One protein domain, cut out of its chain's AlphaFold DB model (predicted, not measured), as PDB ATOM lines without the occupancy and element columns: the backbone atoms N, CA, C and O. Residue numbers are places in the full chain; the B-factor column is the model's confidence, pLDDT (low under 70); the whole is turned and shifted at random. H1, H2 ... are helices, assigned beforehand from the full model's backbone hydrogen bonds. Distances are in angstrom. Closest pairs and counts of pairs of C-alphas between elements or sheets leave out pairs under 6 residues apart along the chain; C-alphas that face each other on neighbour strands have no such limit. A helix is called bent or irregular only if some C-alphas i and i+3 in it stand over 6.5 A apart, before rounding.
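What this domain is: This is residues 46 to 214 of the 421 residues of the protein "Mechanosensitive ion channel protein 8" of Phtheirospermum japonicum (UniProt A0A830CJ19). Four long helices, H1, H3, H4 and H6, run back and forth in chain order as a zigzag, each crossing the next, and the last, H6, runs far past the others, so that its residues 193 to 214 stick out as a free arm. Two short helices, H2 and H5, sit at one end of the zigzag, at the turns from H1 to H3 and from H4 to H6. The printed part has 169 residues with six named helices, H1 to H6, and no named strand, and its class is all helix. It is extended, with a radius of gyration of the C-alphas of 24.0 A, and spans 88 by 40 by 21 A; the body without the stretches that stand free spans 58 by 38 by 19 A.

Where its parts are: H1, residues 49 to 70, begins with C-alpha 49 at (460.699, 436.411, 448.344) and is 31.6 A long. H2 is residues 72 to 75. H3, residues 84 to 116, is 46.6 A long, with a kink of 37 degrees near residue 98. H4, residues 120 to 149, was assigned as one helix by its hydrogen bonds but is bent: C-alphas 128 and 131 are 7.3 A apart. Its arms are H4a, residues 120 to 128, and H4b, residues 131 to 149, 26.8 A long; they stand at a steep tilt of 45 degrees. H5 is residues 152 to 158. H6, residues 162 to 214, is 76.7 A long and ends with C-alpha 214 at (400.964, 440.653, 428.012).

How they stand to each other: H3 is the hub. With residues 85 to 99 alone it touches H1, opposite ways at a steep tilt of 46 degrees; the closest C-alphas, of Ser 68 and Trp 85, are 6.2 A apart. H2 touches H3, closest at the C-alphas of Phe 74 and Leu 84, 6.6 A; H1 and H2 only just touch, only at the corner, with 3 pairs of C-alphas within 8 A. H3 and H4a form a hairpin, at a shallow tilt of 17 degrees, opposite ways, closest at the C-alphas of Val 109 and Val 126, 7.0 A. H4b touches H3, opposite ways at 36 degrees, only just steep; the C-alphas of Ser 101 and Gln 134 are closest, 4.8 A apart. H6 touches H4b with residues 167 to 181 alone, closest at the C-alphas of Cys 136 and Thr 177, 6.1 A. H5 and H6 are close but not clearly touching; H3 and H6 are apart. Every O i to N i+4 pair is within hydrogen-bond range in H1, H4a, H4b and H6, 26 of 29 in H3 and 2 of 3 in H5; H2 is too short for such a pair.

The domain as a whole: The two C-alphas farthest apart, of Ile 73 and Ile 213, are 87.8 A apart. The printed part has no cut and no long link. Mean pLDDT of the printed part is 75.7, with 53 residues under 70, among them 110 to 126 and 151 to 161.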
ATOM      1  N   LYS A  46     453.922 436.071 442.120       43.88
ATOM      2  CA  LYS A  46     455.208 436.326 442.753       43.88
ATOM      3  C   LYS A  46     454.981 436.009 444.222       43.88
ATOM      4  O   LYS A  46     454.543 436.862 444.987       43.88
ATOM      5  N   PHE A  47     455.216 434.761 444.619       50.25
ATOM      6  CA  PHE A  47     455.447 434.481 446.029       50.25
ATOM      7  C   PHE A  47     456.522 435.465 446.486       50.25
ATOM      8  O   PHE A  47     457.649 435.420 445.997       50.25
ATOM      9  N   ASN A  48     456.131 436.423 447.326       63.31
ATOM     10  CA  ASN A  48     457.028 437.460 447.804       63.31
ATOM     11  C   ASN A  48     458.267 436.752 448.365       63.31
ATOM     12  O   ASN A  48     458.125 435.889 449.232       63.31
ATOM     13  N   ALA A  49     459.469 437.063 447.876       69.25
ATOM     14  CA  ALA A  49     460.699 436.411 448.344       69.25
ATOM     15  C   ALA A  49     460.837 436.510 449.878       69.25
ATOM     16  O   ALA A  49     461.315 435.591 450.534       69.25
ATOM     17  N   LEU A  50     460.295 437.586 450.456       65.69
ATOM     18  CA  LEU A  50     460.139 437.788 451.895       65.69
ATOM     19  C   LEU A  50     459.237 436.748 452.576       65.69
ATOM     20  O   LEU A  50     459.538 436.329 453.687       65.69
ATOM     21  N   SER A  51     458.156 436.302 451.935       71.25
ATOM     22  CA  SER A  51     457.275 435.250 452.459       71.25
ATOM     23  C   SER A  51     457.934 433.870 452.394       71.25
ATOM     24  O   SER A  51     457.721 433.056 453.288       71.25
ATOM     25  N   ILE A  52     458.773 433.616 451.381       77.06
ATOM     26  CA  ILE A  52     459.603 432.400 451.304       77.06
ATOM     27  C   ILE A  52     460.685 432.433 452.393       77.06
ATOM     28  O   ILE A  52     460.871 431.450 453.103       77.06
ATOM     29  N   LEU A  53     461.344 433.578 452.593       79.31
ATOM     30  CA  LEU A  53     462.318 433.776 453.670       79.31
ATOM     31  C   LEU A  53     461.681 433.592 455.058       79.31
ATOM     32  O   LEU A  53     462.251 432.928 455.921       79.31
ATOM     33  N   GLN A  54     460.474 434.125 455.264       79.62
ATOM     34  CA  GLN A  54     459.696 433.921 456.490       79.62
ATOM     35  C   GLN A  54     459.310 432.451 456.694       79.62
ATOM     36  O   GLN A  54     459.360 431.968 457.821       79.62
ATOM     37  N   LEU A  55     458.970 431.723 455.625       80.94
ATOM     38  CA  LEU A  55     458.684 430.288 455.690       80.94
ATOM     39  C   LEU A  55     459.936 429.468 456.043       80.94
ATOM     40  O   LEU A  55     459.856 428.557 456.861       80.94
ATOM     41  N   LEU A  56     461.101 429.803 455.485       84.88
ATOM     42  CA  LEU A  56     462.369 429.159 455.848       84.88
ATOM     43  C   LEU A  56     462.737 429.426 457.312       84.88
ATOM     44  O   LEU A  56     463.106 428.502 458.034       84.88
ATOM     45  N   SER A  57     462.571 430.672 457.770       80.38
ATOM     46  CA  SER A  57     462.736 431.038 459.180       80.38
ATOM     47  C   SER A  57     461.782 430.251 460.086       80.38
ATOM     48  O   SER A  57     462.206 429.751 461.125       80.38
ATOM     49  N   LEU A  58     460.526 430.065 459.671       82.00
ATOM     50  CA  LEU A  58     459.550 429.249 460.391       82.00
ATOM     51  C   LEU A  58     460.013 427.792 460.519       82.00
ATOM     52  O   LEU A  58     459.979 427.246 461.616       82.00
ATOM     53  N   ILE A  59     460.451 427.172 459.421       85.81
ATOM     54  CA  ILE A  59     460.918 425.776 459.421       85.81
ATOM     55  C   ILE A  59     462.103 425.608 460.381       85.81
ATOM     56  O   ILE A  59     462.124 424.657 461.162       85.81
ATOM     57  N   LEU A  60     463.045 426.560 460.384       84.12
ATOM     58  CA  LEU A  60     464.177 426.585 461.316       84.12
ATOM     59  C   LEU A  60     463.732 426.643 462.784       84.12
ATOM     60  O   LEU A  60     464.246 425.894 463.611       84.12
ATOM     61  N   ILE A  61     462.759 427.496 463.108       82.25
ATOM     62  CA  ILE A  61     462.249 427.651 464.479       82.25
ATOM     63  C   ILE A  61     461.430 426.430 464.910       82.25
ATOM     64  O   ILE A  61     461.522 426.012 466.058       82.25
ATOM     65  N   ILE A  62     460.667 425.810 464.003       83.25
ATOM     66  CA  ILE A  62     459.966 424.548 464.286       83.25
ATOM     67  C   ILE A  62     460.980 423.440 464.581       83.25
ATOM     68  O   ILE A  62     460.809 422.708 465.552       83.25
ATOM     69  N   ALA A  63     462.047 423.325 463.784       85.06
ATOM     70  CA  ALA A  63     463.104 422.347 464.022       85.06
ATOM     71  C   ALA A  63     463.796 422.579 465.375       85.06
ATOM     72  O   ALA A  63     463.993 421.628 466.131       85.06
ATOM     73  N   ALA A  64     464.090 423.836 465.718       80.00
ATOM     74  CA  ALA A  64     464.636 424.206 467.021       80.00
ATOM     75  C   ALA A  64     463.685 423.828 468.174       80.00
ATOM     76  O   ALA A  64     464.113 423.147 469.108       80.00
ATOM     77  N   LEU A  65     462.383 424.116 468.043       81.81
ATOM     78  CA  LEU A  65     461.359 423.762 469.031       81.81
ATOM     79  C   LEU A  65     461.252 422.242 469.215       81.81
ATOM     80  O   LEU A  65     461.169 421.753 470.341       81.81
ATOM     81  N   VAL A  66     461.288 421.470 468.126       84.00
ATOM     82  CA  VAL A  66     461.277 420.000 468.182       84.00
ATOM     83  C   VAL A  66     462.526 419.482 468.899       84.00
ATOM     84  O   VAL A  66     462.405 418.641 469.791       84.00
ATOM     85  N   CYS A  67     463.713 420.010 468.592       79.56
ATOM     86  CA  CYS A  67     464.954 419.669 469.295       79.56
ATOM     87  C   CYS A  67     464.887 420.024 470.792       79.56
ATOM     88  O   CYS A  67     465.252 419.211 471.641       79.56
ATOM     89  N   SER A  68     464.355 421.200 471.118       77.19
ATOM     90  CA  SER A  68     464.156 421.716 472.478       77.19
ATOM     91  C   SER A  68     463.180 420.854 473.293       77.19
ATOM     92  O   SER A  68     463.419 420.568 474.467       77.19
ATOM     93  N   LEU A  69     462.114 420.345 472.661       75.94
ATOM     94  CA  LEU A  69     461.147 419.430 473.279       75.94
ATOM     95  C   LEU A  69     461.689 418.001 473.450       75.94
ATOM     96  O   LEU A  69     461.330 417.327 474.424       75.94
ATOM     97  N   THR A  70     462.543 417.553 472.525       78.25
ATOM     98  CA  THR A  70     463.119 416.197 472.495       78.25
ATOM     99  C   THR A  70     464.281 416.050 473.481       78.25
ATOM    100  O   THR A  70     464.440 415.007 474.115       78.25
ATOM    101  N   ILE A  71     465.086 417.099 473.665       76.94
ATOM    102  CA  ILE A  71     466.277 417.071 474.517       76.94
ATOM    103  C   ILE A  71     465.927 417.545 475.939       76.94
ATOM    104  O   ILE A  71     465.687 418.723 476.197       76.94
ATOM    105  N   ASN A  72     465.998 416.633 476.916       65.56
ATOM    106  CA  ASN A  72     465.698 416.914 478.333       65.56
ATOM    107  C   ASN A  72     466.587 417.997 478.988       65.56
ATOM    108  O   ASN A  72     466.240 418.505 480.055       65.56
ATOM    109  N   ILE A  73     467.720 418.361 478.381       64.44
ATOM    110  CA  ILE A  73     468.638 419.398 478.886       64.44
ATOM    111  C   ILE A  73     467.989 420.789 478.798       64.44
ATOM    112  O   ILE A  73     468.065 421.554 479.759       64.44
ATOM    113  N   PHE A  74     467.271 421.091 477.710       63.19
ATOM    114  CA  PHE A  74     466.617 422.392 477.514       63.19
ATOM    115  C   PHE A  74     465.386 422.580 478.407       63.19
ATOM    116  O   PHE A  74     465.113 423.696 478.847       63.19
ATOM    117  N   LYS A  75     464.710 421.488 478.797       63.03
ATOM    118  CA  LYS A  75     463.638 421.517 479.813       63.03
ATOM    119  C   LYS A  75     464.122 421.969 481.193       63.03
ATOM    120  O   LYS A  75     463.325 422.475 481.978       63.03
ATOM    121  N   ARG A  76     465.409 421.790 481.511       64.62
ATOM    122  CA  ARG A  76     465.971 422.186 482.813       64.62
ATOM    123  C   ARG A  76     466.393 423.653 482.880       64.62
ATOM    124  O   ARG A  76     466.564 424.164 483.984       64.62
ATOM    125  N   ILE A  77     466.517 424.334 481.742       68.38
ATOM    126  CA  ILE A  77     466.894 425.748 481.692       68.38
ATOM    127  C   ILE A  77     465.631 426.598 481.856       68.38
ATOM    128  O   ILE A  77     464.735 426.599 481.008       68.38
ATOM    129  N   LYS A  78     465.557 427.323 482.975       71.25
ATOM    130  CA  LYS A  78     464.472 428.261 483.275       71.25
ATOM    131  C   LYS A  78     464.969 429.683 483.066       71.25
ATOM    132  O   LYS A  78     465.859 430.134 483.781       71.25
ATOM    133  N   ILE A  79     464.373 430.392 482.114       67.12
ATOM    134  CA  ILE A  79     464.643 431.808 481.852       67.12
ATOM    135  C   ILE A  79     463.453 432.602 482.393       67.12
ATOM    136  O   ILE A  79     462.313 432.387 481.978       67.12
ATOM    137  N   VAL A  80     463.712 433.492 483.359       66.25
ATOM    138  CA  VAL A  80     462.692 434.337 484.020       66.25
ATOM    139  C   VAL A  80     461.530 433.496 484.589       66.25
ATOM    140  O   VAL A  80     460.353 433.797 484.421       66.25
ATOM    141  N   GLY A  81     461.859 432.368 485.231       66.88
ATOM    142  CA  GLY A  81     460.879 431.482 485.875       66.88
ATOM    143  C   GLY A  81     460.021 430.628 484.929       66.88
ATOM    144  O   GLY A  81     459.256 429.796 485.414       66.88
ATOM    145  N   LEU A  82     460.168 430.775 483.605       70.50
ATOM    146  CA  LEU A  82     459.508 429.948 482.593       70.50
ATOM    147  C   LEU A  82     460.510 429.028 481.883       70.50
ATOM    148  O   LEU A  82     461.693 429.332 481.745       70.50
ATOM    149  N   GLU A  83     460.019 427.873 481.444       77.62
ATOM    150  CA  GLU A  83     460.798 426.901 480.676       77.62
ATOM    151  C   GLU A  83     461.083 427.449 479.268       77.62
ATOM    152  O   GLU A  83     460.212 428.061 478.647       77.62
ATOM    153  N   LEU A  84     462.300 427.231 478.763       78.38
ATOM    154  CA  LEU A  84     462.797 427.834 477.517       78.38
ATOM    155  C   LEU A  84     461.899 427.539 476.299       78.38
ATOM    156  O   LEU A  84     461.609 428.441 475.514       78.38
ATOM    157  N   TRP A  85     461.347 426.324 476.209       77.38
ATOM    158  CA  TRP A  85     460.438 425.923 475.128       77.38
ATOM    159  C   TRP A  85     459.165 426.786 475.040       77.38
ATOM    160  O   TRP A  85     458.586 426.923 473.966       77.38
ATOM    161  N   LYS A  86     458.724 427.408 476.144       81.38
ATOM    162  CA  LYS A  86     457.554 428.302 476.150       81.38
ATOM    163  C   LYS A  86     457.850 429.641 475.482       81.38
ATOM    164  O   LYS A  86     457.006 430.168 474.763       81.38
ATOM    165  N   TRP A  87     459.052 430.173 475.696       81.75
ATOM    166  CA  TRP A  87     459.526 431.376 475.009       81.75
ATOM    167  C   TRP A  87     459.735 431.113 473.520       81.75
ATOM    168  O   TRP A  87     459.343 431.924 472.684       81.75
ATOM    169  N   GLU A  88     460.280 429.947 473.191       81.81
ATOM    170  CA  GLU A  88     460.451 429.497 471.813       81.81
ATOM    171  C   GLU A  88     459.102 429.340 471.091       81.81
ATOM    172  O   GLU A  88     458.946 429.810 469.965       81.81
ATOM    173  N   LEU A  89     458.081 428.809 471.775       82.94
ATOM    174  CA  LEU A  89     456.705 428.756 471.270       82.94
ATOM    175  C   LEU A  89     456.120 430.162 471.049       82.94
ATOM    176  O   LEU A  89     455.448 430.399 470.046       82.94
ATOM    177  N   MET A  90     456.412 431.125 471.929       83.56
ATOM    178  CA  MET A  90     455.968 432.514 471.766       83.56
ATOM    179  C   MET A  90     456.557 433.160 470.502       83.56
ATOM    180  O   MET A  90     455.834 433.777 469.719       83.56
ATOM    181  N   VAL A  91     457.860 432.977 470.275       83.44
ATOM    182  CA  VAL A  91     458.553 433.463 469.071       83.44
ATOM    183  C   VAL A  91     458.011 432.768 467.817       83.44
ATOM    184  O   VAL A  91     457.735 433.433 466.815       83.44
ATOM    185  N   LEU A  92     457.769 431.455 467.891       85.12
ATOM    186  CA  LEU A  92     457.168 430.679 466.808       85.12
ATOM    187  C   LEU A  92     455.784 431.214 466.418       85.12
ATOM    188  O   LEU A  92     455.493 431.348 465.231       85.12
ATOM    189  N   VAL A  93     454.920 431.543 467.380       86.12
ATOM    190  CA  VAL A  93     453.570 432.069 467.099       86.12
ATOM    191  C   VAL A  93     453.627 433.481 466.522       86.12
ATOM    192  O   VAL A  93     452.876 433.788 465.599       86.12
ATOM    193  N   LEU A  94     454.537 434.336 466.991       85.12
ATOM    194  CA  LEU A  94     454.691 435.688 466.444       85.12
ATOM    195  C   LEU A  94     455.080 435.668 464.956       85.12
ATOM    196  O   LEU A  94     454.521 436.433 464.163       85.12
ATOM    197  N   ILE A  95     455.992 434.768 464.576       82.88
ATOM    198  CA  ILE A  95     456.487 434.619 463.198       82.88
ATOM    199  C   ILE A  95     455.481 433.849 462.333       82.88
ATOM    200  O   ILE A  95     455.152 434.287 461.228       82.88
ATOM    201  N   SER A  96     454.923 432.748 462.849       81.94
ATOM    202  CA  SER A  96     453.928 431.938 462.135       81.94
ATOM    203  C   SER A  96     452.608 432.670 461.944       81.94
ATOM    204  O   SER A  96     451.986 432.535 460.894       81.94
ATOM    205  N   GLY A  97     452.208 433.519 462.890       81.88
ATOM    206  CA  GLY A  97     450.965 434.267 462.811       81.88
ATOM    207  C   GLY A  97     450.901 435.160 461.570       81.88
ATOM    208  O   GLY A  97     449.844 435.254 460.949       81.88
ATOM    209  N   ARG A  98     452.013 435.803 461.173       81.12
ATOM    210  CA  ARG A  98     452.032 436.632 459.953       81.12
ATOM    211  C   ARG A  98     451.841 435.774 458.706       81.12
ATOM    212  O   ARG A  98     451.059 436.139 457.831       81.12
ATOM    213  N   LEU A  99     452.484 434.610 458.662       81.00
ATOM    214  CA  LEU A  99     452.346 433.668 457.556       81.00
ATOM    215  C   LEU A  99     450.913 433.113 457.465       81.00
ATOM    216  O   LEU A  99     450.298 433.158 456.401       81.00
ATOM    217  N   VAL A 100     450.352 432.664 458.593       79.88
ATOM    218  CA  VAL A 100     448.982 432.138 458.691       79.88
ATOM    219  C   VAL A 100     447.957 433.210 458.324       79.88
ATOM    220  O   VAL A 100     447.012 432.911 457.603       79.88
ATOM    221  N   SER A 101     448.167 434.472 458.717       83.06
ATOM    222  CA  SER A 101     447.293 435.586 458.319       83.06
ATOM    223  C   SER A 101     447.258 435.793 456.792       83.06
ATOM    224  O   SER A 101     446.206 436.077 456.217       83.06
ATOM    225  N   GLY A 102     448.389 435.565 456.111       77.25
ATOM    226  CA  GLY A 102     448.495 435.613 454.652       77.25
ATOM    227  C   GLY A 102     447.851 434.415 453.940       77.25
ATOM    228  O   GLY A 102     447.360 434.551 452.822       77.25
ATOM    229  N   TRP A 103     447.789 433.248 454.580       81.88
ATOM    230  CA  TRP A 103     447.007 432.115 454.071       81.88
ATOM    231  C   TRP A 103     445.509 432.299 454.325       81.88
ATOM    232  O   TRP A 103     444.694 432.026 453.442       81.88
ATOM    233  N   ALA A 104     445.145 432.835 455.493       77.38
ATOM    234  CA  ALA A 104     443.765 433.119 455.865       77.38
ATOM    235  C   ALA A 104     443.090 434.060 454.861       77.38
ATOM    236  O   ALA A 104     441.948 433.809 454.483       77.38
ATOM    237  N   ILE A 105     443.793 435.082 454.347       78.94
ATOM    238  CA  ILE A 105     443.209 435.947 453.313       78.94
ATOM    239  C   ILE A 105     442.896 435.181 452.027       78.94
ATOM    240  O   ILE A 105     441.837 435.404 451.456       78.94
ATOM    241  N   ARG A 106     443.742 434.237 451.589       74.06
ATOM    242  CA  ARG A 106     443.449 433.436 450.390       74.06
ATOM    243  C   ARG A 106     442.231 432.541 450.590       74.06
ATOM    244  O   ARG A 106     441.407 432.439 449.691       74.06
ATOM    245  N   ILE A 107     442.094 431.934 451.771       74.00
ATOM    246  CA  ILE A 107     440.922 431.119 452.123       74.00
ATOM    247  C   ILE A 107     439.657 431.982 452.163       74.00
ATOM    248  O   ILE A 107     438.617 431.567 451.653       74.00
ATOM    249  N   VAL A 108     439.733 433.186 452.734       74.38
ATOM    250  CA  VAL A 108     438.611 434.135 452.774       74.38
ATOM    251  C   VAL A 108     438.241 434.600 451.369       74.38
ATOM    252  O   VAL A 108     437.064 434.568 451.028       74.38
ATOM    253  N   VAL A 109     439.219 434.969 450.539       73.31
ATOM    254  CA  VAL A 109     438.997 435.341 449.133       73.31
ATOM    255  C   VAL A 109     438.331 434.192 448.382       73.31
ATOM    256  O   VAL A 109     437.285 434.415 447.790       73.31
ATOM    257  N   PHE A 110     438.838 432.963 448.505       67.62
ATOM    258  CA  PHE A 110     438.239 431.772 447.895       67.62
ATOM    259  C   PHE A 110     436.811 431.496 448.396       67.62
ATOM    260  O   PHE A 110     435.929 431.120 447.627       67.62
ATOM    261  N   SER A 111     436.557 431.702 449.691       63.50
ATOM    262  CA  SER A 111     435.230 431.506 450.290       63.50
ATOM    263  C   SER A 111     434.230 432.554 449.808       63.50
ATOM    264  O   SER A 111     433.083 432.217 449.524       63.50
ATOM    265  N   VAL A 112     434.655 433.816 449.692       65.50
ATOM    266  CA  VAL A 112     433.806 434.896 449.176       65.50
ATOM    267  C   VAL A 112     433.599 434.755 447.678       65.50
ATOM    268  O   VAL A 112     432.473 434.925 447.226       65.50
ATOM    269  N   GLU A 113     434.636 434.392 446.928       64.94
ATOM    270  CA  GLU A 113     434.529 434.051 445.516       64.94
ATOM    271  C   GLU A 113     433.454 432.978 445.354       64.94
ATOM    272  O   GLU A 113     432.424 433.259 444.761       64.94
ATOM    273  N   ARG A 114     433.577 431.830 446.029       58.44
ATOM    274  CA  ARG A 114     432.623 430.715 445.925       58.44
ATOM    275  C   ARG A 114     431.196 431.027 446.405       58.44
ATOM    276  O   ARG A 114     430.261 430.398 445.916       58.44
ATOM    277  N   ASN A 115     431.008 431.946 447.354       61.19
ATOM    278  CA  ASN A 115     429.688 432.282 447.911       61.19
ATOM    279  C   ASN A 115     429.009 433.469 447.186       61.19
ATOM    280  O   ASN A 115     427.788 433.502 447.065       61.19
ATOM    281  N   PHE A 116     429.788 434.414 446.645       56.00
ATOM    282  CA  PHE A 116     429.324 435.687 446.071       56.00
ATOM    283  C   PHE A 116     429.918 435.978 444.672       56.00
ATOM    284  O   PHE A 116     430.173 437.138 444.343       56.00
ATOM    285  N   LEU A 117     430.077 434.948 443.825       46.94
ATOM    286  CA  LEU A 117     430.657 434.970 442.459       46.94
ATOM    287  C   LEU A 117     430.124 436.045 441.480       46.94
ATOM    288  O   LEU A 117     430.620 436.152 440.363       46.94
ATOM    289  N   LEU A 118     429.106 436.831 441.831       42.41
ATOM    290  CA  LEU A 118     428.361 437.647 440.869       42.41
ATOM    291  C   LEU A 118     428.729 439.135 440.822       42.41
ATOM    292  O   LEU A 118     428.149 439.849 440.008       42.41
ATOM    293  N   ARG A 119     429.684 439.643 441.617       54.19
ATOM    294  CA  ARG A 119     430.170 441.028 441.436       54.19
ATOM    295  C   ARG A 119     431.670 441.172 441.699       54.19
ATOM    296  O   ARG A 119     432.099 441.130 442.849       54.19
ATOM    297  N   LYS A 120     432.429 441.532 440.654       53.34
ATOM    298  CA  LYS A 120     433.818 442.048 440.723       53.34
ATOM    299  C   LYS A 120     433.996 443.134 441.816       53.34
ATOM    300  O   LYS A 120     435.031 443.203 442.471       53.34
ATOM    301  N   ARG A 121     432.938 443.901 442.130       57.25
ATOM    302  CA  ARG A 121     432.902 444.904 443.221       57.25
ATOM    303  C   ARG A 121     433.025 444.327 444.646       57.25
ATOM    304  O   ARG A 121     433.539 445.012 445.528       57.25
ATOM    305  N   VAL A 122     432.574 443.094 444.899       61.41
ATOM    306  CA  VAL A 122     432.699 442.448 446.226       61.41
ATOM    307  C   VAL A 122     434.141 442.010 446.472       61.41
ATOM    308  O   VAL A 122     434.635 442.128 447.592       61.41
ATOM    309  N   LEU A 123     434.852 441.596 445.421       62.12
ATOM    310  CA  LEU A 123     436.266 441.241 445.509       62.12
ATOM    311  C   LEU A 123     437.115 442.445 445.952       62.12
ATOM    312  O   LEU A 123     437.912 442.326 446.882       62.12
ATOM    313  N   TYR A 124     436.852 443.631 445.388       66.94
ATOM    314  CA  TYR A 124     437.455 444.895 445.833       66.94
ATOM    315  C   TYR A 124     437.150 445.201 447.311       66.94
ATOM    316  O   TYR A 124     438.019 445.634 448.072       66.94
ATOM    317  N   PHE A 125     435.921 444.929 447.762       65.31
ATOM    318  CA  PHE A 125     435.533 445.111 449.161       65.31
ATOM    319  C   PHE A 125     436.311 444.194 450.114       65.31
ATOM    320  O   PHE A 125     436.872 444.690 451.097       65.31
ATOM    321  N   VAL A 126     436.376 442.893 449.823       69.50
ATOM    322  CA  VAL A 126     437.150 441.920 450.613       69.50
ATOM    323  C   VAL A 126     438.624 442.302 450.626       69.50
ATOM    324  O   VAL A 126     439.267 442.254 451.676       69.50
ATOM    325  N   TYR A 127     439.145 442.773 449.492       71.06
ATOM    326  CA  TYR A 127     440.514 443.262 449.394       71.06
ATOM    327  C   TYR A 127     440.755 444.482 450.291       71.06
ATOM    328  O   TYR A 127     441.791 444.564 450.947       71.06
ATOM    329  N   GLY A 128     439.788 445.395 450.405       73.06
ATOM    330  CA  GLY A 128     439.842 446.509 451.357       73.06
ATOM    331  C   GLY A 128     439.786 446.075 452.829       73.06
ATOM    332  O   GLY A 128     440.282 446.789 453.697       73.06
ATOM    333  N   LEU A 129     439.221 444.900 453.123       75.50
ATOM    334  CA  LEU A 129     439.145 444.342 454.477       75.50
ATOM    335  C   LEU A 129     440.352 443.464 454.843       75.50
ATOM    336  O   LEU A 129     440.517 443.100 456.009       75.50
ATOM    337  N   ARG A 130     441.215 443.142 453.869       79.44
ATOM    338  CA  ARG A 130     442.307 442.173 454.032       79.44
ATOM    339  C   ARG A 130     443.211 442.471 455.220       79.44
ATOM    340  O   ARG A 130     443.506 441.576 456.003       79.44
ATOM    341  N   ASN A 131     443.583 443.737 455.394       79.19
ATOM    342  CA  ASN A 131     444.504 444.164 456.444       79.19
ATOM    343  C   ASN A 131     443.852 444.043 457.832       79.19
ATOM    344  O   ASN A 131     444.499 443.627 458.790       79.19
ATOM    345  N   ALA A 132     442.556 444.352 457.933       82.75
ATOM    346  CA  ALA A 132     441.797 444.225 459.176       82.75
ATOM    347  C   ALA A 132     441.659 442.755 459.592       82.75
ATOM    348  O   ALA A 132     441.903 442.407 460.745       82.75
ATOM    349  N   VAL A 133     441.322 441.886 458.631       82.12
ATOM    350  CA  VAL A 133     441.198 440.436 458.843       82.12
ATOM    351  C   VAL A 133     442.549 439.830 459.222       82.12
ATOM    352  O   VAL A 133     442.623 439.079 460.191       82.12
ATOM    353  N   GLN A 134     443.627 440.193 458.518       83.81
ATOM    354  CA  GLN A 134     444.982 439.730 458.828       83.81
ATOM    355  C   GLN A 134     445.391 440.090 460.256       83.81
ATOM    356  O   GLN A 134     445.825 439.214 461.004       83.81
ATOM    357  N   ASN A 135     445.197 441.349 460.655       84.88
ATOM    358  CA  ASN A 135     445.523 441.804 462.004       84.88
ATOM    359  C   ASN A 135     444.661 441.103 463.063       84.88
ATOM    360  O   ASN A 135     445.187 440.693 464.091       84.88
ATOM    361  N   CYS A 136     443.368 440.905 462.805       87.81
ATOM    362  CA  CYS A 136     442.470 440.199 463.717       87.81
ATOM    363  C   CYS A 136     442.886 438.734 463.920       87.81
ATOM    364  O   CYS A 136     442.954 438.259 465.054       87.81
ATOM    365  N   VAL A 137     443.193 438.015 462.835       87.62
ATOM    366  CA  VAL A 137     443.660 436.619 462.891       87.62
ATOM    367  C   VAL A 137     445.017 436.536 463.589       87.62
ATOM    368  O   VAL A 137     445.205 435.680 464.451       87.62
ATOM    369  N   TRP A 138     445.942 437.449 463.281       88.75
ATOM    370  CA  TRP A 138     447.252 437.512 463.930       88.75
ATOM    371  C   TRP A 138     447.137 437.762 465.439       88.75
ATOM    372  O   TRP A 138     447.670 436.979 466.223       88.75
ATOM    373  N   LEU A 139     446.388 438.788 465.859       88.88
ATOM    374  CA  LEU A 139     446.155 439.090 467.276       88.88
ATOM    375  C   LEU A 139     445.451 437.935 467.999       88.88
ATOM    376  O   LEU A 139     445.794 437.637 469.140       88.88
ATOM    377  N   SER A 140     444.512 437.254 467.334       88.69
ATOM    378  CA  SER A 140     443.829 436.076 467.887       88.69
ATOM    379  C   SER A 140     444.807 434.926 468.139       88.69
ATOM    380  O   SER A 140     444.796 434.345 469.221       88.69
ATOM    381  N   LEU A 141     445.685 434.620 467.179       88.00
ATOM    382  CA  LEU A 141     446.707 433.576 467.327       88.00
ATOM    383  C   LEU A 141     447.702 433.902 468.443       88.00
ATOM    384  O   LEU A 141     448.015 433.038 469.260       88.00
ATOM    385  N   VAL A 142     448.159 435.156 468.507       89.62
ATOM    386  CA  VAL A 142     449.050 435.631 469.573       89.62
ATOM    387  C   VAL A 142     448.375 435.511 470.940       89.62
ATOM    388  O   VAL A 142     448.993 435.014 471.880       89.62
ATOM    389  N   LEU A 143     447.099 435.894 471.053       88.75
ATOM    390  CA  LEU A 143     446.344 435.785 472.301       88.75
ATOM    391  C   LEU A 143     446.152 434.324 472.730       88.75
ATOM    392  O   LEU A 143     446.341 434.011 473.903       88.75
ATOM    393  N   VAL A 144     445.805 433.424 471.805       87.75
ATOM    394  CA  VAL A 144     445.654 431.989 472.107       87.75
ATOM    395  C   VAL A 144     446.971 431.412 472.620       87.75
ATOM    396  O   VAL A 144     446.990 430.777 473.672       87.75
ATOM    397  N   ALA A 145     448.086 431.689 471.945       86.81
ATOM    398  CA  ALA A 145     449.398 431.227 472.389       86.81
ATOM    399  C   ALA A 145     449.793 431.789 473.755       86.81
ATOM    400  O   ALA A 145     450.317 431.058 474.595       86.81
ATOM    401  N   TRP A 146     449.505 433.070 473.993       86.19
ATOM    402  CA  TRP A 146     449.720 433.710 475.284       86.19
ATOM    403  C   TRP A 146     448.964 432.977 476.404       86.19
ATOM    404  O   TRP A 146     449.553 432.655 477.433       86.19
ATOM    405  N   GLN A 147     447.693 432.630 476.181       82.94
ATOM    406  CA  GLN A 147     446.891 431.856 477.138       82.94
ATOM    407  C   GLN A 147     447.408 430.415 477.318       82.94
ATOM    408  O   GLN A 147     447.405 429.902 478.433       82.94
ATOM    409  N   CYS A 148     447.896 429.763 476.256       80.38
ATOM    410  CA  CYS A 148     448.478 428.416 476.343       80.38
ATOM    411  C   CYS A 148     449.793 428.383 477.141       80.38
ATOM    412  O   CYS A 148     450.062 427.426 477.866       80.38
ATOM    413  N   ILE A 149     450.632 429.411 476.997       78.69
ATOM    414  CA  ILE A 149     451.934 429.501 477.673       78.69
ATOM    415  C   ILE A 149     451.756 429.791 479.168       78.69
ATOM    416  O   ILE A 149     452.403 429.153 480.015       78.69
ATOM    417  N   PHE A 150     450.868 430.736 479.481       75.06
ATOM    418  CA  PHE A 150     450.556 431.182 480.834       75.06
ATOM    419  C   PHE A 150     449.319 430.472 481.377       75.06
ATOM    420  O   PHE A 150     448.300 431.082 481.686       75.06
ATOM    421  N   ASP A 151     449.432 429.155 481.523       67.56
ATOM    422  CA  ASP A 151     448.426 428.364 482.220       67.56
ATOM    423  C   ASP A 151     448.273 428.858 483.675       67.56
ATOM    424  O   ASP A 151     449.244 429.315 484.296       67.56
ATOM    425  N   LYS A 152     447.082 428.702 484.268       65.88
ATOM    426  CA  LYS A 152     446.749 429.162 485.634       65.88
ATOM    427  C   LYS A 152     447.739 428.646 486.685       65.88
ATOM    428  O   LYS A 152     447.894 429.230 487.758       65.88
ATOM    429  N   LYS A 153     448.409 427.525 486.398       65.00
ATOM    430  CA  LYS A 153     449.460 426.930 487.232       65.00
ATOM    431  C   LYS A 153     450.765 427.737 487.212       65.00
ATOM    432  O   LYS A 153     451.398 427.868 488.251       65.00
ATOM    433  N   VAL A 154     451.157 428.274 486.057       66.06
ATOM    434  CA  VAL A 154     452.375 429.085 485.873       66.06
ATOM    435  C   VAL A 154     452.139 430.504 486.375       66.06
ATOM    436  O   VAL A 154     452.985 431.045 487.075       66.06
ATOM    437  N   GLU A 155     450.956 431.064 486.117       66.44
ATOM    438  CA  GLU A 155     450.550 432.387 486.606       66.44
ATOM    439  C   GLU A 155     450.665 432.502 488.138       66.44
ATOM    440  O   GLU A 155     451.210 433.477 488.657       66.44
ATOM    441  N   LYS A 156     450.258 431.455 488.874       63.88
ATOM    442  CA  LYS A 156     450.401 431.380 490.341       63.88
ATOM    443  C   LYS A 156     451.857 431.356 490.817       63.88
ATOM    444  O   LYS A 156     452.149 431.877 491.891       63.88
ATOM    445  N   VAL A 157     452.760 430.746 490.047       65.50
ATOM    446  CA  VAL A 157     454.190 430.639 490.389       65.50
ATOM    447  C   VAL A 157     454.928 431.936 490.061       65.50
ATOM    448  O   VAL A 157     455.812 432.341 490.811       65.50
ATOM    449  N   THR A 158     454.539 432.621 488.986       64.19
ATOM    450  CA  THR A 158     455.227 433.824 488.501       64.19
ATOM    451  C   THR A 158     454.936 435.083 489.338       64.19
ATOM    452  O   THR A 158     455.602 436.089 489.126       64.19
ATOM    453  N   LYS A 159     454.020 435.047 490.328       57.31
ATOM    454  CA  LYS A 159     453.753 436.111 491.339       57.31
ATOM    455  C   LYS A 159     453.679 437.556 490.797       57.31
ATOM    456  O   LYS A 159     453.802 438.511 491.562       57.31
ATOM    457  N   SER A 160     453.458 437.754 489.498       62.09
ATOM    458  CA  SER A 160     453.527 439.070 488.875       62.09
ATOM    459  C   SER A 160     452.118 439.612 488.681       62.09
ATOM    460  O   SER A 160     451.314 439.078 487.921       62.09
ATOM    461  N   GLN A 161     451.811 440.722 489.353       69.75
ATOM    462  CA  GLN A 161     450.542 441.427 489.144       69.75
ATOM    463  C   GLN A 161     450.384 441.938 487.705       69.75
ATOM    464  O   GLN A 161     449.282 442.266 487.292       69.75
ATOM    465  N   ILE A 162     451.471 441.978 486.932       76.00
ATOM    466  CA  ILE A 162     451.558 442.531 485.578       76.00
ATOM    467  C   ILE A 162     450.877 441.616 484.541       76.00
ATOM    468  O   ILE A 162     450.285 442.105 483.581       76.00
ATOM    469  N   LEU A 163     450.907 440.294 484.741       75.19
ATOM    470  CA  LEU A 163     450.368 439.307 483.798       75.19
ATOM    471  C   LEU A 163     448.859 439.477 483.490       75.19
ATOM    472  O   LEU A 163     448.493 439.519 482.308       75.19
ATOM    473  N   PRO A 164     447.969 439.640 484.495       79.94
ATOM    474  CA  PRO A 164     446.548 439.887 484.251       79.94
ATOM    475  C   PRO A 164     446.266 441.261 483.618       79.94
ATOM    476  O   PRO A 164     445.254 441.425 482.940       79.94
ATOM    477  N   TYR A 165     447.142 442.259 483.787       84.94
ATOM    478  CA  TYR A 165     447.003 443.531 483.066       84.94
ATOM    479  C   TYR A 165     447.358 443.372 481.588       84.94
ATOM    480  O   TYR A 165     446.615 443.838 480.728       84.94
ATOM    481  N   VAL A 166     448.445 442.662 481.278       84.81
ATOM    482  CA  VAL A 166     448.869 442.412 479.893       84.81
ATOM    483  C   VAL A 166     447.819 441.594 479.136       84.81
ATOM    484  O   VAL A 166     447.454 441.964 478.023       84.81
ATOM    485  N   THR A 167     447.251 440.546 479.744       84.88
ATOM    486  CA  THR A 167     446.137 439.789 479.132       84.88
ATOM    487  C   THR A 167     444.924 440.675 478.854       84.88
ATOM    488  O   THR A 167     444.383 440.623 477.751       84.88
ATOM    489  N   LYS A 168     444.521 441.535 479.802       88.62
ATOM    490  CA  LYS A 168     443.425 442.498 479.599       88.62
ATOM    491  C   LYS A 168     443.706 443.461 478.448       88.62
ATOM    492  O   LYS A 168     442.793 443.743 477.678       88.62
ATOM    493  N   ILE A 169     444.947 443.929 478.296       89.38
ATOM    494  CA  ILE A 169     445.352 444.791 477.176       89.38
ATOM    495  C   ILE A 169     445.210 444.041 475.846       89.38
ATOM    496  O   ILE A 169     444.571 444.560 474.935       89.38
ATOM    497  N   TRP A 170     445.726 442.813 475.733       87.06
ATOM    498  CA  TRP A 170     445.602 442.018 474.503       87.06
ATOM    499  C   TRP A 170     444.149 441.705 474.144       87.06
ATOM    500  O   TRP A 170     443.766 441.818 472.981       87.06
ATOM    501  N   VAL A 171     443.324 441.357 475.136       89.31
ATOM    502  CA  VAL A 171     441.886 441.134 474.937       89.31
ATOM    503  C   VAL A 171     441.201 442.425 474.485       89.31
ATOM    504  O   VAL A 171     440.422 442.396 473.538       89.31
ATOM    505  N   CYS A 172     441.523 443.565 475.101       92.75
ATOM    506  CA  CYS A 172     440.983 444.867 474.711       92.75
ATOM    507  C   CYS A 172     441.357 445.231 473.265       92.75
ATOM    508  O   CYS A 172     440.486 445.609 472.481       92.75
ATOM    509  N   LEU A 173     442.623 445.044 472.876       89.25
ATOM    510  CA  LEU A 173     443.083 445.265 471.502       89.25
ATOM    511  C   LEU A 173     442.367 444.343 470.508       89.25
ATOM    512  O   LEU A 173     441.905 444.814 469.468       89.25
ATOM    513  N   LEU A 174     442.210 443.055 470.838       88.50
ATOM    514  CA  LEU A 174     441.483 442.106 469.996       88.50
ATOM    515  C   LEU A 174     440.025 442.544 469.801       88.50
ATOM    516  O   LEU A 174     439.566 442.649 468.663       88.50
ATOM    517  N   VAL A 175     439.320 442.872 470.888       92.31
ATOM    518  CA  VAL A 175     437.932 443.354 470.836       92.31
ATOM    519  C   VAL A 175     437.833 444.644 470.022       92.31
ATOM    520  O   VAL A 175     436.954 444.754 469.173       92.31
ATOM    521  N   GLY A 176     438.759 445.588 470.202       91.31
ATOM    522  CA  GLY A 176     438.809 446.821 469.416       91.31
ATOM    523  C   GLY A 176     438.931 446.555 467.914       91.31
ATOM    524  O   GLY A 176     438.166 447.107 467.122       91.31
ATOM    525  N   THR A 177     439.833 445.652 467.512       86.94
ATOM    526  CA  THR A 177     439.975 445.272 466.096       86.94
ATOM    527  C   THR A 177     438.752 444.539 465.547       86.94
ATOM    528  O   THR A 177     438.356 444.806 464.412       86.94
ATOM    529  N   LEU A 178     438.101 443.689 466.350       86.19
ATOM    530  CA  LEU A 178     436.861 443.003 465.978       86.19
ATOM    531  C   LEU A 178     435.700 443.979 465.791       86.19
ATOM    532  O   LEU A 178     434.988 443.891 464.795       86.19
ATOM    533  N   VAL A 179     435.526 444.938 466.702       90.38
ATOM    534  CA  VAL A 179     434.483 445.970 466.599       90.38
ATOM    535  C   VAL A 179     434.727 446.859 465.381       90.38
ATOM    536  O   VAL A 179     433.785 447.186 464.659       90.38
ATOM    537  N   TRP A 180     435.980 447.217 465.100       87.00
ATOM    538  CA  TRP A 180     436.328 448.012 463.922       87.00
ATOM    539  C   TRP A 180     436.071 447.254 462.609       87.00
ATOM    540  O   TRP A 180     435.478 447.796 461.671       87.00
ATOM    541  N   LEU A 181     436.435 445.970 462.558       83.38
ATOM    542  CA  LEU A 181     436.132 445.082 461.435       83.38
ATOM    543  C   LEU A 181     434.616 444.909 461.261       83.38
ATOM    544  O   LEU A 181     434.102 445.028 460.152       83.38
ATOM    545  N   LEU A 182     433.874 444.703 462.347       81.44
ATOM    546  CA  LEU A 182     432.425 444.540 462.300       81.44
ATOM    547  C   LEU A 182     431.728 445.823 461.826       81.44
ATOM    548  O   LEU A 182     430.874 445.764 460.947       81.44
ATOM    549  N   LYS A 183     432.135 446.993 462.333       86.81
ATOM    550  CA  LYS A 183     431.634 448.299 461.873       86.81
ATOM    551  C   LYS A 183     431.831 448.464 460.365       86.81
ATOM    552  O   LYS A 183     430.906 448.865 459.663       86.81
ATOM    553  N   THR A 184     433.032 448.172 459.867       79.62
ATOM    554  CA  THR A 184     433.358 448.329 458.440       79.62
ATOM    555  C   THR A 184     432.609 447.329 457.560       79.62
ATOM    556  O   THR A 184     432.161 447.704 456.475       79.62
ATOM    557  N   LEU A 185     432.398 446.099 458.041       77.00
ATOM    558  CA  LEU A 185     431.541 445.113 457.385       77.00
ATOM    559  C   LEU A 185     430.089 445.583 457.308       77.00
ATOM    560  O   LEU A 185     429.520 445.585 456.221       77.00
ATOM    561  N   ILE A 186     429.506 446.020 458.427       75.44
ATOM    562  CA  ILE A 186     428.101 446.442 458.494       75.44
ATOM    563  C   ILE A 186     427.834 447.586 457.515       75.44
ATOM    564  O   ILE A 186     426.914 447.488 456.710       75.44
ATOM    565  N   VAL A 187     428.659 448.639 457.517       81.19
ATOM    566  CA  VAL A 187     428.471 449.793 456.617       81.19
ATOM    567  C   VAL A 187     428.479 449.367 455.147       81.19
ATOM    568  O   VAL A 187     427.643 449.813 454.363       81.19
ATOM    569  N   LYS A 188     429.401 448.480 454.762       74.75
ATOM    570  CA  LYS A 188     429.551 448.065 453.364       74.75
ATOM    571  C   LYS A 188     428.510 447.037 452.929       74.75
ATOM    572  O   LYS A 188     428.041 447.109 451.795       74.75
ATOM    573  N   VAL A 189     428.102 446.132 453.820       68.31
ATOM    574  CA  VAL A 189     426.985 445.212 453.565       68.31
ATOM    575  C   VAL A 189     425.691 445.994 453.417       68.31
ATOM    576  O   VAL A 189     424.971 445.738 452.462       68.31
ATOM    577  N   LEU A 190     425.439 446.988 454.275       69.00
ATOM    578  CA  LEU A 190     424.259 447.845 454.164       69.00
ATOM    579  C   LEU A 190     424.245 448.611 452.839       69.00
ATOM    580  O   LEU A 190     423.265 448.541 452.102       69.00
ATOM    581  N   ALA A 191     425.352 449.268 452.480       69.38
ATOM    582  CA  ALA A 191     425.477 449.932 451.184       69.38
ATOM    583  C   ALA A 191     425.199 448.962 450.019       69.38
ATOM    584  O   ALA A 191     424.428 449.273 449.112       69.38
ATOM    585  N   SER A 192     425.760 447.750 450.066       65.69
ATOM    586  CA  SER A 192     425.530 446.728 449.041       65.69
ATOM    587  C   SER A 192     424.094 446.196 449.032       65.69
ATOM    588  O   SER A 192     423.559 445.934 447.955       65.69
ATOM    589  N   SER A 193     423.453 446.028 450.190       64.19
ATOM    590  CA  SER A 193     422.075 445.540 450.281       64.19
ATOM    591  C   SER A 193     421.077 446.581 449.788       64.19
ATOM    592  O   SER A 193     420.117 446.205 449.127       64.19
ATOM    593  N   PHE A 194     421.335 447.875 450.016       64.06
ATOM    594  CA  PHE A 194     420.523 448.962 449.457       64.06
ATOM    595  C   PHE A 194     420.597 449.014 447.930       64.06
ATOM    596  O   PHE A 194     419.595 449.258 447.261       64.06
ATOM    597  N   HIS A 195     421.763 448.726 447.348       64.62
ATOM    598  CA  HIS A 195     421.848 448.570 445.900       64.62
ATOM    599  C   HIS A 195     421.026 447.375 445.416       64.62
ATOM    600  O   HIS A 195     420.288 447.507 444.446       64.62
ATOM    601  N   VAL A 196     421.131 446.219 446.077       64.25
ATOM    602  CA  VAL A 196     420.404 445.007 445.671       64.25
ATOM    603  C   VAL A 196     418.890 445.189 445.768       64.25
ATOM    604  O   VAL A 196     418.206 444.817 444.819       64.25
ATOM    605  N   SER A 197     418.374 445.796 446.841       63.59
ATOM    606  CA  SER A 197     416.939 446.080 446.971       63.59
ATOM    607  C   SER A 197     416.457 447.008 445.860       63.59
ATOM    608  O   SER A 197     415.495 446.686 445.179       63.59
ATOM    609  N   THR A 198     417.208 448.075 445.576       72.50
ATOM    610  CA  THR A 198     416.876 449.013 444.493       72.50
ATOM    611  C   THR A 198     416.883 448.335 443.117       72.50
ATOM    612  O   THR A 198     416.030 448.615 442.279       72.50
ATOM    613  N   PHE A 199     417.835 447.429 442.853       69.88
ATOM    614  CA  PHE A 199     417.855 446.652 441.608       69.88
ATOM    615  C   PHE A 199     416.704 445.647 441.531       69.88
ATOM    616  O   PHE A 199     416.121 445.489 440.462       69.88
ATOM    617  N   PHE A 200     416.383 444.966 442.632       67.94
ATOM    618  CA  PHE A 200     415.258 444.035 442.682       67.94
ATOM    619  C   PHE A 200     413.932 444.756 442.443       67.94
ATOM    620  O   PHE A 200     413.150 444.288 441.624       67.94
ATOM    621  N   ASP A 201     413.730 445.917 443.068       72.06
ATOM    622  CA  ASP A 201     412.529 446.736 442.883       72.06
ATOM    623  C   ASP A 201     412.351 447.130 441.420       72.06
ATOM    624  O   ASP A 201     411.290 446.910 440.846       72.06
ATOM    625  N   ARG A 202     413.427 447.595 440.774       78.75
ATOM    626  CA  ARG A 202     413.413 447.927 439.342       78.75
ATOM    627  C   ARG A 202     413.107 446.722 438.451       78.75
ATOM    628  O   ARG A 202     412.369 446.855 437.481       78.75
ATOM    629  N   ILE A 203     413.670 445.552 438.758       70.88
ATOM    630  CA  ILE A 203     413.419 444.317 437.998       70.88
ATOM    631  C   ILE A 203     411.972 443.852 438.192       70.88
ATOM    632  O   ILE A 203     411.318 443.464 437.229       70.88
ATOM    633  N   GLN A 204     411.459 443.890 439.420       76.62
ATOM    634  CA  GLN A 204     410.089 443.495 439.728       76.62
ATOM    635  C   GLN A 204     409.076 444.446 439.081       76.62
ATOM    636  O   GLN A 204     408.060 443.983 438.567       76.62
ATOM    637  N   GLU A 205     409.351 445.751 439.081       78.94
ATOM    638  CA  GLU A 205     408.543 446.761 438.395       78.94
ATOM    639  C   GLU A 205     408.528 446.523 436.879       78.94
ATOM    640  O   GLU A 205     407.456 446.456 436.285       78.94
ATOM    641  N   ALA A 206     409.690 446.285 436.261       79.75
ATOM    642  CA  ALA A 206     409.788 445.974 434.834       79.75
ATOM    643  C   ALA A 206     409.028 444.690 434.452       79.75
ATOM    644  O   ALA A 206     408.274 444.684 433.479       79.75
ATOM    645  N   LEU A 207     409.173 443.621 435.246       75.62
ATOM    646  CA  LEU A 207     408.446 442.364 435.039       75.62
ATOM    647  C   LEU A 207     406.939 442.527 435.215       75.62
ATOM    648  O   LEU A 207     406.170 441.947 434.456       75.62
ATOM    649  N   PHE A 208     406.508 443.317 436.201       82.00
ATOM    650  CA  PHE A 208     405.094 443.604 436.397       82.00
ATOM    651  C   PHE A 208     404.519 444.398 435.218       82.00
ATOM    652  O   PHE A 208     403.453 444.058 434.717       82.00
ATOM    653  N   ASN A 209     405.245 445.395 434.709       83.25
ATOM    654  CA  ASN A 209     404.817 446.157 433.535       83.25
ATOM    655  C   ASN A 209     404.712 445.266 432.289       83.25
ATOM    656  O   ASN A 209     403.743 445.374 431.536       83.25
ATOM    657  N   GLN A 210     405.666 444.350 432.091       77.19
ATOM    658  CA  GLN A 210     405.604 443.357 431.018       77.19
ATOM    659  C   GLN A 210     404.384 442.439 431.171       77.19
ATOM    660  O   GLN A 210     403.647 442.244 430.207       77.19
ATOM    661  N   TYR A 211     404.132 441.942 432.384       79.75
ATOM    662  CA  TYR A 211     402.957 441.129 432.698       79.75
ATOM    663  C   TYR A 211     401.648 441.864 432.380       79.75
ATOM    664  O   TYR A 211     400.758 441.285 431.760       79.75
ATOM    665  N   VAL A 212     401.537 443.149 432.731       81.50
ATOM    666  CA  VAL A 212     400.360 443.971 432.406       81.50
ATOM    667  C   VAL A 212     400.172 444.081 430.891       81.50
ATOM    668  O   VAL A 212     399.064 443.886 430.398       81.50
ATOM    669  N   ILE A 213     401.239 444.351 430.130       81.38
ATOM    670  CA  ILE A 213     401.167 444.435 428.662       81.38
ATOM    671  C   ILE A 213     400.712 443.103 428.063       81.38
ATOM    672  O   ILE A 213     399.839 443.095 427.196       81.38
ATOM    673  N   GLU A 214     401.280 441.989 428.516       76.12
ATOM    674  CA  GLU A 214     400.964 440.653 428.012       76.12
ATOM    675  C   GLU A 214     399.522 440.250 428.334       76.12
ATOM    676  O   GLU A 214     398.781 439.817 427.449       76.12
TER     677      GLU A 214